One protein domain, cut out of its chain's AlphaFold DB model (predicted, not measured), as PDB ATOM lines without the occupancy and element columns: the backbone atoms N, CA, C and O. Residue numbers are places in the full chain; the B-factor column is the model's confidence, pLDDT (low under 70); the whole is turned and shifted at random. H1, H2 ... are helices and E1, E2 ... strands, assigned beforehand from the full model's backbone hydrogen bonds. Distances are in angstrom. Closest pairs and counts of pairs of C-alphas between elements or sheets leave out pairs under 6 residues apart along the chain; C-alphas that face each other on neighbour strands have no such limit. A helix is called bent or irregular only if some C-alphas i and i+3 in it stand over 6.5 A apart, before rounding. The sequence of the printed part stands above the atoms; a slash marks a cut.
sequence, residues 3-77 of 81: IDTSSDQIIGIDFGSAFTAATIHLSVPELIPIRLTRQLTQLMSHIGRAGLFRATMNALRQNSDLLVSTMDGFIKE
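AT A GLANCE: This is residues 3 to 77 of the 81 residues of the protein "Hypothetical protein" of Rotaria sordida (UniProt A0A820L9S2). This is an open, loose frame of four helices strung round a nearly empty middle: H3 and H4 meet near their ends in an L-shaped corner, H2 comes just before H3, and the small H1 is set off by a long link. On one side, the opening turn of residues 3 to 10 folds back on itself and runs into the short strand E1, with residues 4 to 10 sticking out from the rest. The printed part has 75 residues with one named strand and four named helices, in the order E1, H1, H2, H3, H4, and its class is mostly helix. The whole is loose, with a radius of gyration of the C-alphas of 15.5 A and spans of 41 by 35 by 25 A.

IN THESE COORDINATES: Start at Ile 3, whose C-alpha is at (217.719, 189.943, 253.735), and go on to E1, residues 9 to 11, 6.3 A from first to last C-alpha. A short link of 9 residues leads to H1, residues 21 to 25, 5.5 A long. Next comes a long link, residues 26 to 37, and then H2, residues 38 to 46, 14.0 A long. H2 is irregular: C-alphas 43 and 46 are 7.5 A apart. After a tight link, find C-alpha 51 at (198.860, 187.512, 244.169); from there H3, residues 51 to 62, runs 16.7 A. One residue further on, H4, residues 64 to 75, runs 16.2 A and ends with C-alpha 75 at (223.446, 177.806, 228.051).

HOW THE PARTS SIT: Begin at the first residues, where residues 3 to 4 pair antiparallel with residues 9 to 10 of E1. E1 pairs with no named strand, and it is apart from H1, H2, H3 and H4. Moving on, you find that H1 touches no helix and is apart from H2, H3 and H4. H2 is apart from H3 and from H4. At the tight link after H3, look at Leu 60 and Leu 67: their C-alphas, the closest of H3 and H4, are 7.7 A apart. H3 and H4 are close but not clearly touching, and their lines are about perpendicular, at 79 degrees. In H1, H3 and H4 every O i to N i+4 pair is within hydrogen-bond range; in H2 it is 4 of 5.

THE WHOLE: The two C-alphas farthest apart are those of His 46 and Glu 77, at 42.0 A. The printed part has no cut, and the link from H1 to H2 is long. Residues 53 to 70, of which 53 to 62 belong to H3 and 64 to 70 to H4, stand free, as do residues 4 to 10. The mean pLDDT of the printed part is 88.6, and the model's confidence is low, under 70, at residues 47 to 50.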
ATOM      1  N   ILE A   3     218.708 188.869 253.583       90.62
ATOM      2  CA  ILE A   3     217.719 189.943 253.735       90.62
ATOM      3  C   ILE A   3     218.476 191.264 253.795       90.62
ATOM      4  O   ILE A   3     219.336 191.439 254.658       90.62
ATOM      5  N   ASP A   4     218.155 192.176 252.885       94.12
ATOM      6  CA  ASP A   4     218.586 193.563 252.985       94.12
ATOM      7  C   ASP A   4     217.675 194.291 253.977       94.12
ATOM      8  O   ASP A   4     216.487 194.476 253.725       94.12
ATOM      9  N   THR A   5     218.230 194.702 255.116       93.62
ATOM     10  CA  THR A   5     217.488 195.365 256.197       93.62
ATOM     11  C   THR A   5     217.167 196.831 255.911       93.62
ATOM     12  O   THR A   5     216.483 197.463 256.709       93.62
ATOM     13  N   SER A   6     217.703 197.409 254.833       96.56
ATOM     14  CA  SER A   6     217.395 198.785 254.430       96.56
ATOM     15  C   SER A   6     216.174 198.869 253.512       96.56
ATOM     16  O   SER A   6     215.432 199.848 253.566       96.56
ATOM     17  N   SER A   7     215.956 197.837 252.690       92.94
ATOM     18  CA  SER A   7     214.860 197.754 251.717       92.94
ATOM     19  C   SER A   7     213.819 196.675 252.044       92.94
ATOM     20  O   SER A   7     212.816 196.564 251.339       92.94
ATOM     21  N   ASP A   8     214.064 195.874 253.085       85.69
ATOM     22  CA  ASP A   8     213.296 194.683 253.472       85.69
ATOM     23  C   ASP A   8     213.163 193.637 252.348       85.69
ATOM     24  O   ASP A   8     212.227 192.831 252.312       85.69
ATOM     25  N   GLN A   9     214.113 193.627 251.409       86.56
ATOM     26  CA  GLN A   9     214.104 192.717 250.267       86.56
ATOM     27  C   GLN A   9     214.874 191.428 250.543       86.56
ATOM     28  O   GLN A   9     215.912 191.404 251.205       86.56
ATOM     29  N   ILE A  10     214.373 190.333 249.969       87.25
ATOM     30  CA  ILE A  10     215.050 189.037 249.965       87.25
ATOM     31  C   ILE A  10     215.893 188.934 248.693       87.25
ATOM     32  O   ILE A  10     215.361 188.973 247.585       87.25
ATOM     33  N   ILE A  11     217.195 188.727 248.857       91.19
ATOM     34  CA  ILE A  11     218.165 188.607 247.770       91.19
ATOM     35  C   ILE A  11     218.561 187.135 247.602       91.19
ATOM     36  O   ILE A  11     219.012 186.470 248.545       91.19
ATOM     37  N   GLY A  12     218.364 186.611 246.388       90.44
ATOM     38  CA  GLY A  12     218.884 185.311 245.964       90.44
ATOM     39  C   GLY A  12     220.394 185.388 245.747       90.44
ATOM     40  O   GLY A  12     220.877 186.316 245.109       90.44
ATOM     41  N   ILE A  13     221.131 184.433 246.302       94.00
ATOM     42  CA  ILE A  13     222.589 184.320 246.184       94.00
ATOM     43  C   ILE A  13     222.949 182.850 245.981       94.00
ATOM     44  O   ILE A  13     222.098 181.995 246.231       94.00
ATOM     45  N   ASP A  14     224.208 182.587 245.627       90.69
ATOM     46  CA  ASP A  14     224.760 181.234 245.477       90.69
ATOM     47  C   ASP A  14     224.047 180.417 244.383       90.69
ATOM     48  O   ASP A  14     223.418 179.389 244.621       90.69
ATOM     49  N   PHE A  15     224.117 180.917 243.145       88.25
ATOM     50  CA  PHE A  15     223.513 180.295 241.960       88.25
ATOM     51  C   PHE A  15     224.378 179.153 241.397       88.25
ATOM     52  O   PHE A  15     224.622 179.083 240.197       88.25
ATOM     53  N   GLY A  16     224.864 178.262 242.265       85.12
ATOM     54  CA  GLY A  16     225.747 177.151 241.884       85.12
ATOM     55  C   GLY A  16     225.055 176.010 241.129       85.12
ATOM     56  O   GLY A  16     225.717 175.091 240.658       85.12
ATOM     57  N   SER A  17     223.724 176.043 241.013       85.88
ATOM     58  CA  SER A  17     222.941 175.044 240.288       85.88
ATOM     59  C   SER A  17     221.884 175.717 239.417       85.88
ATOM     60  O   SER A  17     221.078 176.508 239.906       85.88
ATOM     61  N   ALA A  18     221.884 175.395 238.125       88.06
ATOM     62  CA  ALA A  18     220.982 175.965 237.129       88.06
ATOM     63  C   ALA A  18     220.217 174.864 236.376       88.06
ATOM     64  O   ALA A  18     220.594 173.697 236.412       88.06
ATOM     65  N   PHE A  19     219.125 175.230 235.698       86.50
ATOM     66  CA  PHE A  19     218.411 174.367 234.740       86.50
ATOM     67  C   PHE A  19     218.130 172.928 235.213       86.50
ATOM     68  O   PHE A  19     218.315 171.976 234.463       86.50
ATOM     69  N   THR A  20     217.622 172.753 236.438       83.31
ATOM     70  CA  THR A  20     217.257 171.429 237.006       83.31
ATOM     71  C   THR A  20     218.454 170.578 237.455       83.31
ATOM     72  O   THR A  20     218.266 169.457 237.929       83.31
ATOM     73  N   ALA A  21     219.680 171.109 237.410       87.88
ATOM     74  CA  ALA A  21     220.876 170.404 237.868       87.88
ATOM     75  C   ALA A  21     220.752 169.909 239.322       87.88
ATOM     76  O   ALA A  21     221.152 168.787 239.620       87.88
ATOM     77  N   ALA A  22     220.120 170.684 240.209       89.31
ATOM     78  CA  ALA A  22     219.892 170.293 241.602       89.31
ATOM     79  C   ALA A  22     218.971 169.066 241.737       89.31
ATOM     80  O   ALA A  22     219.115 168.262 242.654       89.31
ATOM     81  N   THR A  23     218.026 168.888 240.816       92.25
ATOM     82  CA  THR A  23     217.122 167.733 240.815       92.25
ATOM     83  C   THR A  23     217.781 166.497 240.199       92.25
ATOM     84  O   THR A  23     217.441 165.382 240.579       92.25
ATOM     85  N   ILE A  24     218.705 166.674 239.251       93.31
ATOM     86  CA  ILE A  24     219.289 165.570 238.467       93.31
ATOM     87  C   ILE A  24     220.613 165.072 239.062       93.31
ATOM     88  O   ILE A  24     220.877 163.873 239.044       93.31
ATOM     89  N   HIS A  25     221.456 165.975 239.570       92.19
ATOM     90  CA  HIS A  25     222.846 165.668 239.923       92.19
ATOM     91  C   HIS A  25     223.112 165.566 241.427       92.19
ATOM     92  O   HIS A  25     224.138 165.012 241.820       92.19
ATOM     93  N   LEU A  26     222.223 166.080 242.284       91.88
ATOM     94  CA  LEU A  26     222.370 165.898 243.729       91.88
ATOM     95  C   LEU A  26     222.021 164.462 244.127       91.88
ATOM     96  O   LEU A  26     221.065 163.876 243.624       91.88
ATOM     97  N   SER A  27     222.759 163.914 245.096       96.31
ATOM     98  CA  SER A  27     222.474 162.590 245.670       96.31
ATOM     99  C   SER A  27     221.091 162.520 246.327       96.31
ATOM    100  O   SER A  27     220.449 161.472 246.309       96.31
ATOM    101  N   VAL A  28     220.628 163.644 246.884       96.19
ATOM    102  CA  VAL A  28     219.249 163.856 247.329       96.19
ATOM    103  C   VAL A  28     218.653 164.982 246.478       96.19
ATOM    104  O   VAL A  28     219.100 166.123 246.609       96.19
ATOM    105  N   PRO A  29     217.672 164.691 245.610       94.88
ATOM    106  CA  PRO A  29     217.183 165.654 244.631       94.88
ATOM    107  C   PRO A  29     216.334 166.754 245.273       94.88
ATOM    108  O   PRO A  29     215.500 166.497 246.147       94.88
ATOM    109  N   GLU A  30     216.485 167.985 244.785       93.81
ATOM    110  CA  GLU A  30     215.568 169.076 245.118       93.81
ATOM    111  C   GLU A  30     214.307 168.991 244.245       93.81
ATOM    112  O   GLU A  30     214.379 169.063 243.018       93.81
ATOM    113  N   LEU A  31     213.144 168.804 244.877       93.75
ATOM    114  CA  LEU A  31     211.860 168.578 244.187       93.75
ATOM    115  C   LEU A  31     210.941 169.807 244.166       93.75
ATOM    116  O   LEU A  31     209.904 169.793 243.503       93.75
ATOM    117  N   ILE A  32     211.273 170.850 244.930       91.31
ATOM    118  CA  ILE A  32     210.459 172.064 245.028       91.31
ATOM    119  C   ILE A  32     211.041 173.164 244.132       91.31
ATOM    120  O   ILE A  32     212.253 173.336 244.099       91.31
ATOM    121  N   PRO A  33     210.207 173.950 243.429       87.06
ATOM    122  CA  PRO A  33     210.704 174.986 242.521       87.06
ATOM    123  C   PRO A  33     211.148 176.264 243.246       87.06
ATOM    124  O   PRO A  33     211.985 177.006 242.744       87.06
ATOM    125  N   ILE A  34     210.549 176.564 244.404       86.81
ATOM    126  CA  ILE A  34     210.862 177.731 245.235       86.81
ATOM    127  C   ILE A  34     210.725 177.319 246.700       86.81
ATOM    128  O   ILE A  34     209.744 176.680 247.095       86.81
ATOM    129  N   ARG A  35     211.675 177.745 247.535       88.62
ATOM    130  CA  ARG A  35     211.607 177.573 248.987       88.62
ATOM    131  C   ARG A  35     210.509 178.457 249.585       88.62
ATOM    132  O   ARG A  35     210.735 179.623 249.889       88.62
ATOM    133  N   LEU A  36     209.335 177.879 249.817       87.31
ATOM    134  CA  LEU A  36     208.198 178.553 250.447       87.31
ATOM    135  C   LEU A  36     207.836 177.867 251.775       87.31
ATOM    136  O   LEU A  36     206.923 177.049 251.855       87.31
ATOM    137  N   THR A  37     208.594 178.167 252.833       90.44
ATOM    138  CA  THR A  37     208.407 177.537 254.152       90.44
ATOM    139  C   THR A  37     207.240 178.147 254.934       90.44
ATOM    140  O   THR A  37     206.680 179.186 254.572       90.44
ATOM    141  N   ARG A  38     206.891 177.532 256.073       90.81
ATOM    142  CA  ARG A  38     205.887 178.056 257.014       90.81
ATOM    143  C   ARG A  38     206.173 179.500 257.444       90.81
ATOM    144  O   ARG A  38     205.254 180.300 257.530       90.81
ATOM    145  N   GLN A  39     207.434 179.839 257.693       89.00
ATOM    146  CA  GLN A  39     207.841 181.174 258.134       89.00
ATOM    147  C   GLN A  39     207.563 182.227 257.054       89.00
ATOM    148  O   GLN A  39     206.947 183.252 257.335       89.00
ATOM    149  N   LEU A  40     207.941 181.944 255.801       83.62
ATOM    150  CA  LEU A  40     207.687 182.849 254.677       83.62
ATOM    151  C   LEU A  40     206.189 182.953 254.369       83.62
ATOM    152  O   LEU A  40     205.669 184.044 254.164       83.62
ATOM    153  N   THR A  41     205.458 181.839 254.410       84.44
ATOM    154  CA  THR A  41     204.000 181.856 254.190       84.44
ATOM    155  C   THR A  41     203.232 182.588 255.288       84.44
ATOM    156  O   THR A  41     202.224 183.224 254.986       84.44
ATOM    157  N   GLN A  42     203.695 182.536 256.541       85.94
ATOM    158  CA  GLN A  42     203.125 183.326 257.634       85.94
ATOM    159  C   GLN A  42     203.379 184.822 257.440       85.94
ATOM    160  O   GLN A  42     202.438 185.604 257.568       85.94
ATOM    161  N   LEU A  43     204.597 185.215 257.054       79.12
ATOM    162  CA  LEU A  43     204.921 186.610 256.737       79.12
ATOM    163  C   LEU A  43     204.034 187.153 255.603       79.12
ATOM    164  O   LEU A  43     203.483 188.246 255.696       79.12
ATOM    165  N   MET A  44     203.821 186.348 254.561       73.94
ATOM    166  CA  MET A  44     203.040 186.721 253.376       73.94
ATOM    167  C   MET A  44     201.517 186.599 253.552       73.94
ATOM    168  O   MET A  44     200.766 186.837 252.602       73.94
ATOM    169  N   SER A  45     201.030 186.224 254.739       75.12
ATOM    170  CA  SER A  45     199.607 185.940 254.980       75.12
ATOM    171  C   SER A  45     198.675 187.120 254.665       75.12
ATOM    172  O   SER A  45     197.588 186.896 254.141       75.12
ATOM    173  N   HIS A  46     199.130 188.358 254.886       71.75
ATOM    174  CA  HIS A  46     198.363 189.588 254.646       71.75
ATOM    175  C   HIS A  46     198.312 190.017 253.168       71.75
ATOM    176  O   HIS A  46     197.410 190.744 252.769       71.75
ATOM    177  N   ILE A  47     199.267 189.560 252.350       69.38
ATOM    178  CA  ILE A  47     199.418 189.930 250.929       69.38
ATOM    179  C   ILE A  47     198.732 188.884 250.020       69.38
ATOM    180  O   ILE A  47     198.447 189.129 248.849       69.38
ATOM    181  N   GLY A  48     198.420 187.708 250.576       66.81
ATOM    182  CA  GLY A  48     197.842 186.577 249.857       66.81
ATOM    183  C   GLY A  48     198.912 185.722 249.173       66.81
ATOM    184  O   GLY A  48     199.851 186.214 248.553       66.81
ATOM    185  N   ARG A  49     198.761 184.395 249.259       63.91
ATOM    186  CA  ARG A  49     199.806 183.421 248.872       63.91
ATOM    187  C   ARG A  49     200.145 183.398 247.375       63.91
ATOM    188  O   ARG A  49     201.180 182.857 247.008       63.91
ATOM    189  N   ALA A  50     199.281 183.942 246.519       68.31
ATOM    190  CA  ALA A  50     199.381 183.791 245.067       68.31
ATOM    191  C   ALA A  50     199.414 185.112 244.284       68.31
ATOM    192  O   ALA A  50     199.731 185.081 243.099       68.31
ATOM    193  N   GLY A  51     199.087 186.256 244.898       74.00
ATOM    194  CA  GLY A  51     198.860 187.512 244.169       74.00
ATOM    195  C   GLY A  51     200.109 188.005 243.440       74.00
ATOM    196  O   GLY A  51     200.136 188.053 242.210       74.00
ATOM    197  N   LEU A  52     201.161 188.295 244.210       80.25
ATOM    198  CA  LEU A  52     202.423 188.800 243.671       80.25
ATOM    199  C   LEU A  52     203.095 187.774 242.749       80.25
ATOM    200  O   LEU A  52     203.418 188.099 241.613       80.25
ATOM    201  N   PHE A  53     203.200 186.509 243.177       83.50
ATOM    202  CA  PHE A  53     203.793 185.445 242.359       83.50
ATOM    203  C   PHE A  53     203.081 185.269 241.015       83.50
ATOM    204  O   PHE A  53     203.735 185.162 239.981       83.50
ATOM    205  N   ARG A  54     201.741 185.264 240.992       87.00
ATOM    206  CA  ARG A  54     200.981 185.116 239.746       87.00
ATOM    207  C   ARG A  54     201.191 186.310 238.821       87.00
ATOM    208  O   ARG A  54     201.367 186.100 237.624       87.00
ATOM    209  N   ALA A  55     201.179 187.530 239.354       89.25
ATOM    210  CA  ALA A  55     201.428 188.735 238.568       89.25
ATOM    211  C   ALA A  55     202.835 188.716 237.948       89.25
ATOM    212  O   ALA A  55     202.962 188.884 236.735       89.25
ATOM    213  N   THR A  56     203.866 188.400 238.738       90.31
ATOM    214  CA  THR A  56     205.250 188.273 238.257       90.31
ATOM    215  C   THR A  56     205.382 187.185 237.193       90.31
ATOM    216  O   THR A  56     205.916 187.439 236.117       90.31
ATOM    217  N   MET A  57     204.832 185.989 237.431       91.69
ATOM    218  CA  MET A  57     204.887 184.900 236.451       91.69
ATOM    219  C   MET A  57     204.140 185.237 235.156       91.69
ATOM    220  O   MET A  57     204.539 184.789 234.085       91.69
ATOM    221  N   ASN A  58     203.063 186.022 235.221       94.50
ATOM    222  CA  ASN A  58     202.370 186.494 234.024       94.50
ATOM    223  C   ASN A  58     203.213 187.505 233.240       94.50
ATOM    224  O   ASN A  58     203.307 187.372 232.024       94.50
ATOM    225  N   ALA A  59     203.860 188.459 233.914       95.19
ATOM    226  CA  ALA A  59     204.741 189.429 233.265       95.19
ATOM    227  C   ALA A  59     205.930 188.749 232.561       95.19
ATOM    228  O   ALA A  59     206.251 189.093 231.424       95.19
ATOM    229  N   LEU A  60     206.528 187.733 233.197       94.75
ATOM    230  CA  LEU A  60     207.597 186.928 232.594       94.75
ATOM    231  C   LEU A  60     207.111 186.169 231.352       94.75
ATOM    232  O   LEU A  60     207.788 186.175 230.331       94.75
ATOM    233  N   ARG A  61     205.919 185.555 231.407       95.94
ATOM    234  CA  ARG A  61     205.344 184.841 230.251       95.94
ATOM    235  C   ARG A  61     204.982 185.764 229.092       95.94
ATOM    236  O   ARG A  61     205.111 185.353 227.951       95.94
ATOM    237  N   GLN A  62     204.535 186.989 229.366       97.38
ATOM    238  CA  GLN A  62     204.229 187.971 228.316       97.38
ATOM    239  C   GLN A  62     205.476 188.419 227.543       97.38
ATOM    240  O   GLN A  62     205.352 188.848 226.403       97.38
ATOM    241  N   ASN A  63     206.661 188.303 228.147       94.75
ATOM    242  CA  ASN A  63     207.944 188.675 227.548       94.75
ATOM    243  C   ASN A  63     208.856 187.447 227.379       94.75
ATOM    244  O   ASN A  63     210.079 187.550 227.500       94.75
ATOM    245  N   SER A  64     208.262 186.270 227.142       96.62
ATOM    246  CA  SER A  64     208.988 184.996 227.115       96.62
ATOM    247  C   SER A  64     210.062 184.942 226.039       96.62
ATOM    248  O   SER A  64     211.099 184.340 226.277       96.62
ATOM    249  N   ASP A  65     209.844 185.578 224.890       97.06
ATOM    250  CA  ASP A  65     210.762 185.482 223.750       97.06
ATOM    251  C   ASP A  65     212.136 186.074 224.084       97.06
ATOM    252  O   ASP A  65     213.166 185.444 223.840       97.06
ATOM    253  N   LEU A  66     212.156 187.243 224.736       96.06
ATOM    254  CA  LEU A  66     213.389 187.881 225.202       96.06
ATOM    255  C   LEU A  66     214.091 187.029 226.266       96.06
ATOM    256  O   LEU A  66     215.311 186.848 226.222       96.06
ATOM    257  N   LEU A  67     213.319 186.498 227.219       95.25
ATOM    258  CA  LEU A  67     213.845 185.674 228.303       95.25
ATOM    259  C   LEU A  67     214.465 184.377 227.763       95.25
ATOM    260  O   LEU A  67     215.604 184.062 228.093       95.25
ATOM    261  N   VAL A  68     213.745 183.659 226.898       95.88
ATOM    262  CA  VAL A  68     214.201 182.402 226.288       95.88
ATOM    263  C   VAL A  68     215.417 182.638 225.401       95.88
ATOM    264  O   VAL A  68     216.380 181.886 225.503       95.88
ATOM    265  N   SER A  69     215.426 183.701 224.589       95.75
ATOM    266  CA  SER A  69     216.586 184.039 223.754       95.75
ATOM    267  C   SER A  69     217.839 184.315 224.591       95.75
ATOM    268  O   SER A  69     218.928 183.872 224.234       95.75
ATOM    269  N   THR A  70     217.686 184.994 225.729       94.56
ATOM    270  CA  THR A  70     218.801 185.270 226.643       94.56
ATOM    271  C   THR A  70     219.292 183.992 227.331       94.56
ATOM    272  O   THR A  70     220.497 183.766 227.427       94.56
ATOM    273  N   MET A  71     218.374 183.129 227.778       93.12
ATOM    274  CA  MET A  71     218.716 181.836 228.386       93.12
ATOM    275  C   MET A  71     219.424 180.899 227.399       93.12
ATOM    276  O   MET A  71     220.356 180.206 227.792       93.12
ATOM    277  N   ASP A  72     219.016 180.895 226.128       93.06
ATOM    278  CA  ASP A  72     219.659 180.103 225.075       93.06
ATOM    279  C   ASP A  72     221.111 180.546 224.836       93.06
ATOM    280  O   ASP A  72     222.001 179.705 224.726       93.06
ATOM    281  N   GLY A  73     221.367 181.859 224.841       92.19
ATOM    282  CA  GLY A  73     222.728 182.399 224.802       92.19
ATOM    283  C   GLY A  73     223.563 181.963 226.009       92.19
ATOM    284  O   GLY A  73     224.684 181.498 225.836       92.19
ATOM    285  N   PHE A  74     222.990 182.038 227.215       90.50
ATOM    286  CA  PHE A  74     223.671 181.649 228.452       90.50
ATOM    287  C   PHE A  74     224.055 180.161 228.488       90.50
ATOM    288  O   PHE A  74     225.169 179.828 228.872       90.50
ATOM    289  N   ILE A  75     223.164 179.256 228.067       88.69
ATOM    290  CA  ILE A  75     223.446 177.806 228.051       88.69
ATOM    291  C   ILE A  75     224.580 177.463 227.077       88.69
ATOM    292  O   ILE A  75     225.332 176.523 227.317       88.69
ATOM    293  N   LYS A  76     224.695 178.208 225.976       89.06
ATOM    294  CA  LYS A  76     225.713 177.998 224.938       89.06
ATOM    295  C   LYS A  76     227.043 178.692 225.245       89.06
ATOM    296  O   LYS A  76     227.965 178.594 224.437       89.06
ATOM    297  N   GLU A  77     227.141 179.412 226.361       89.81
ATOM    298  CA  GLU A  77     228.372 180.072 226.785       89.81
ATOM    299  C   GLU A  77     229.449 179.008 227.084       89.81
ATOM    300  O   GLU A  77     229.244 178.158 227.952       89.81
TER     301      GLU A  77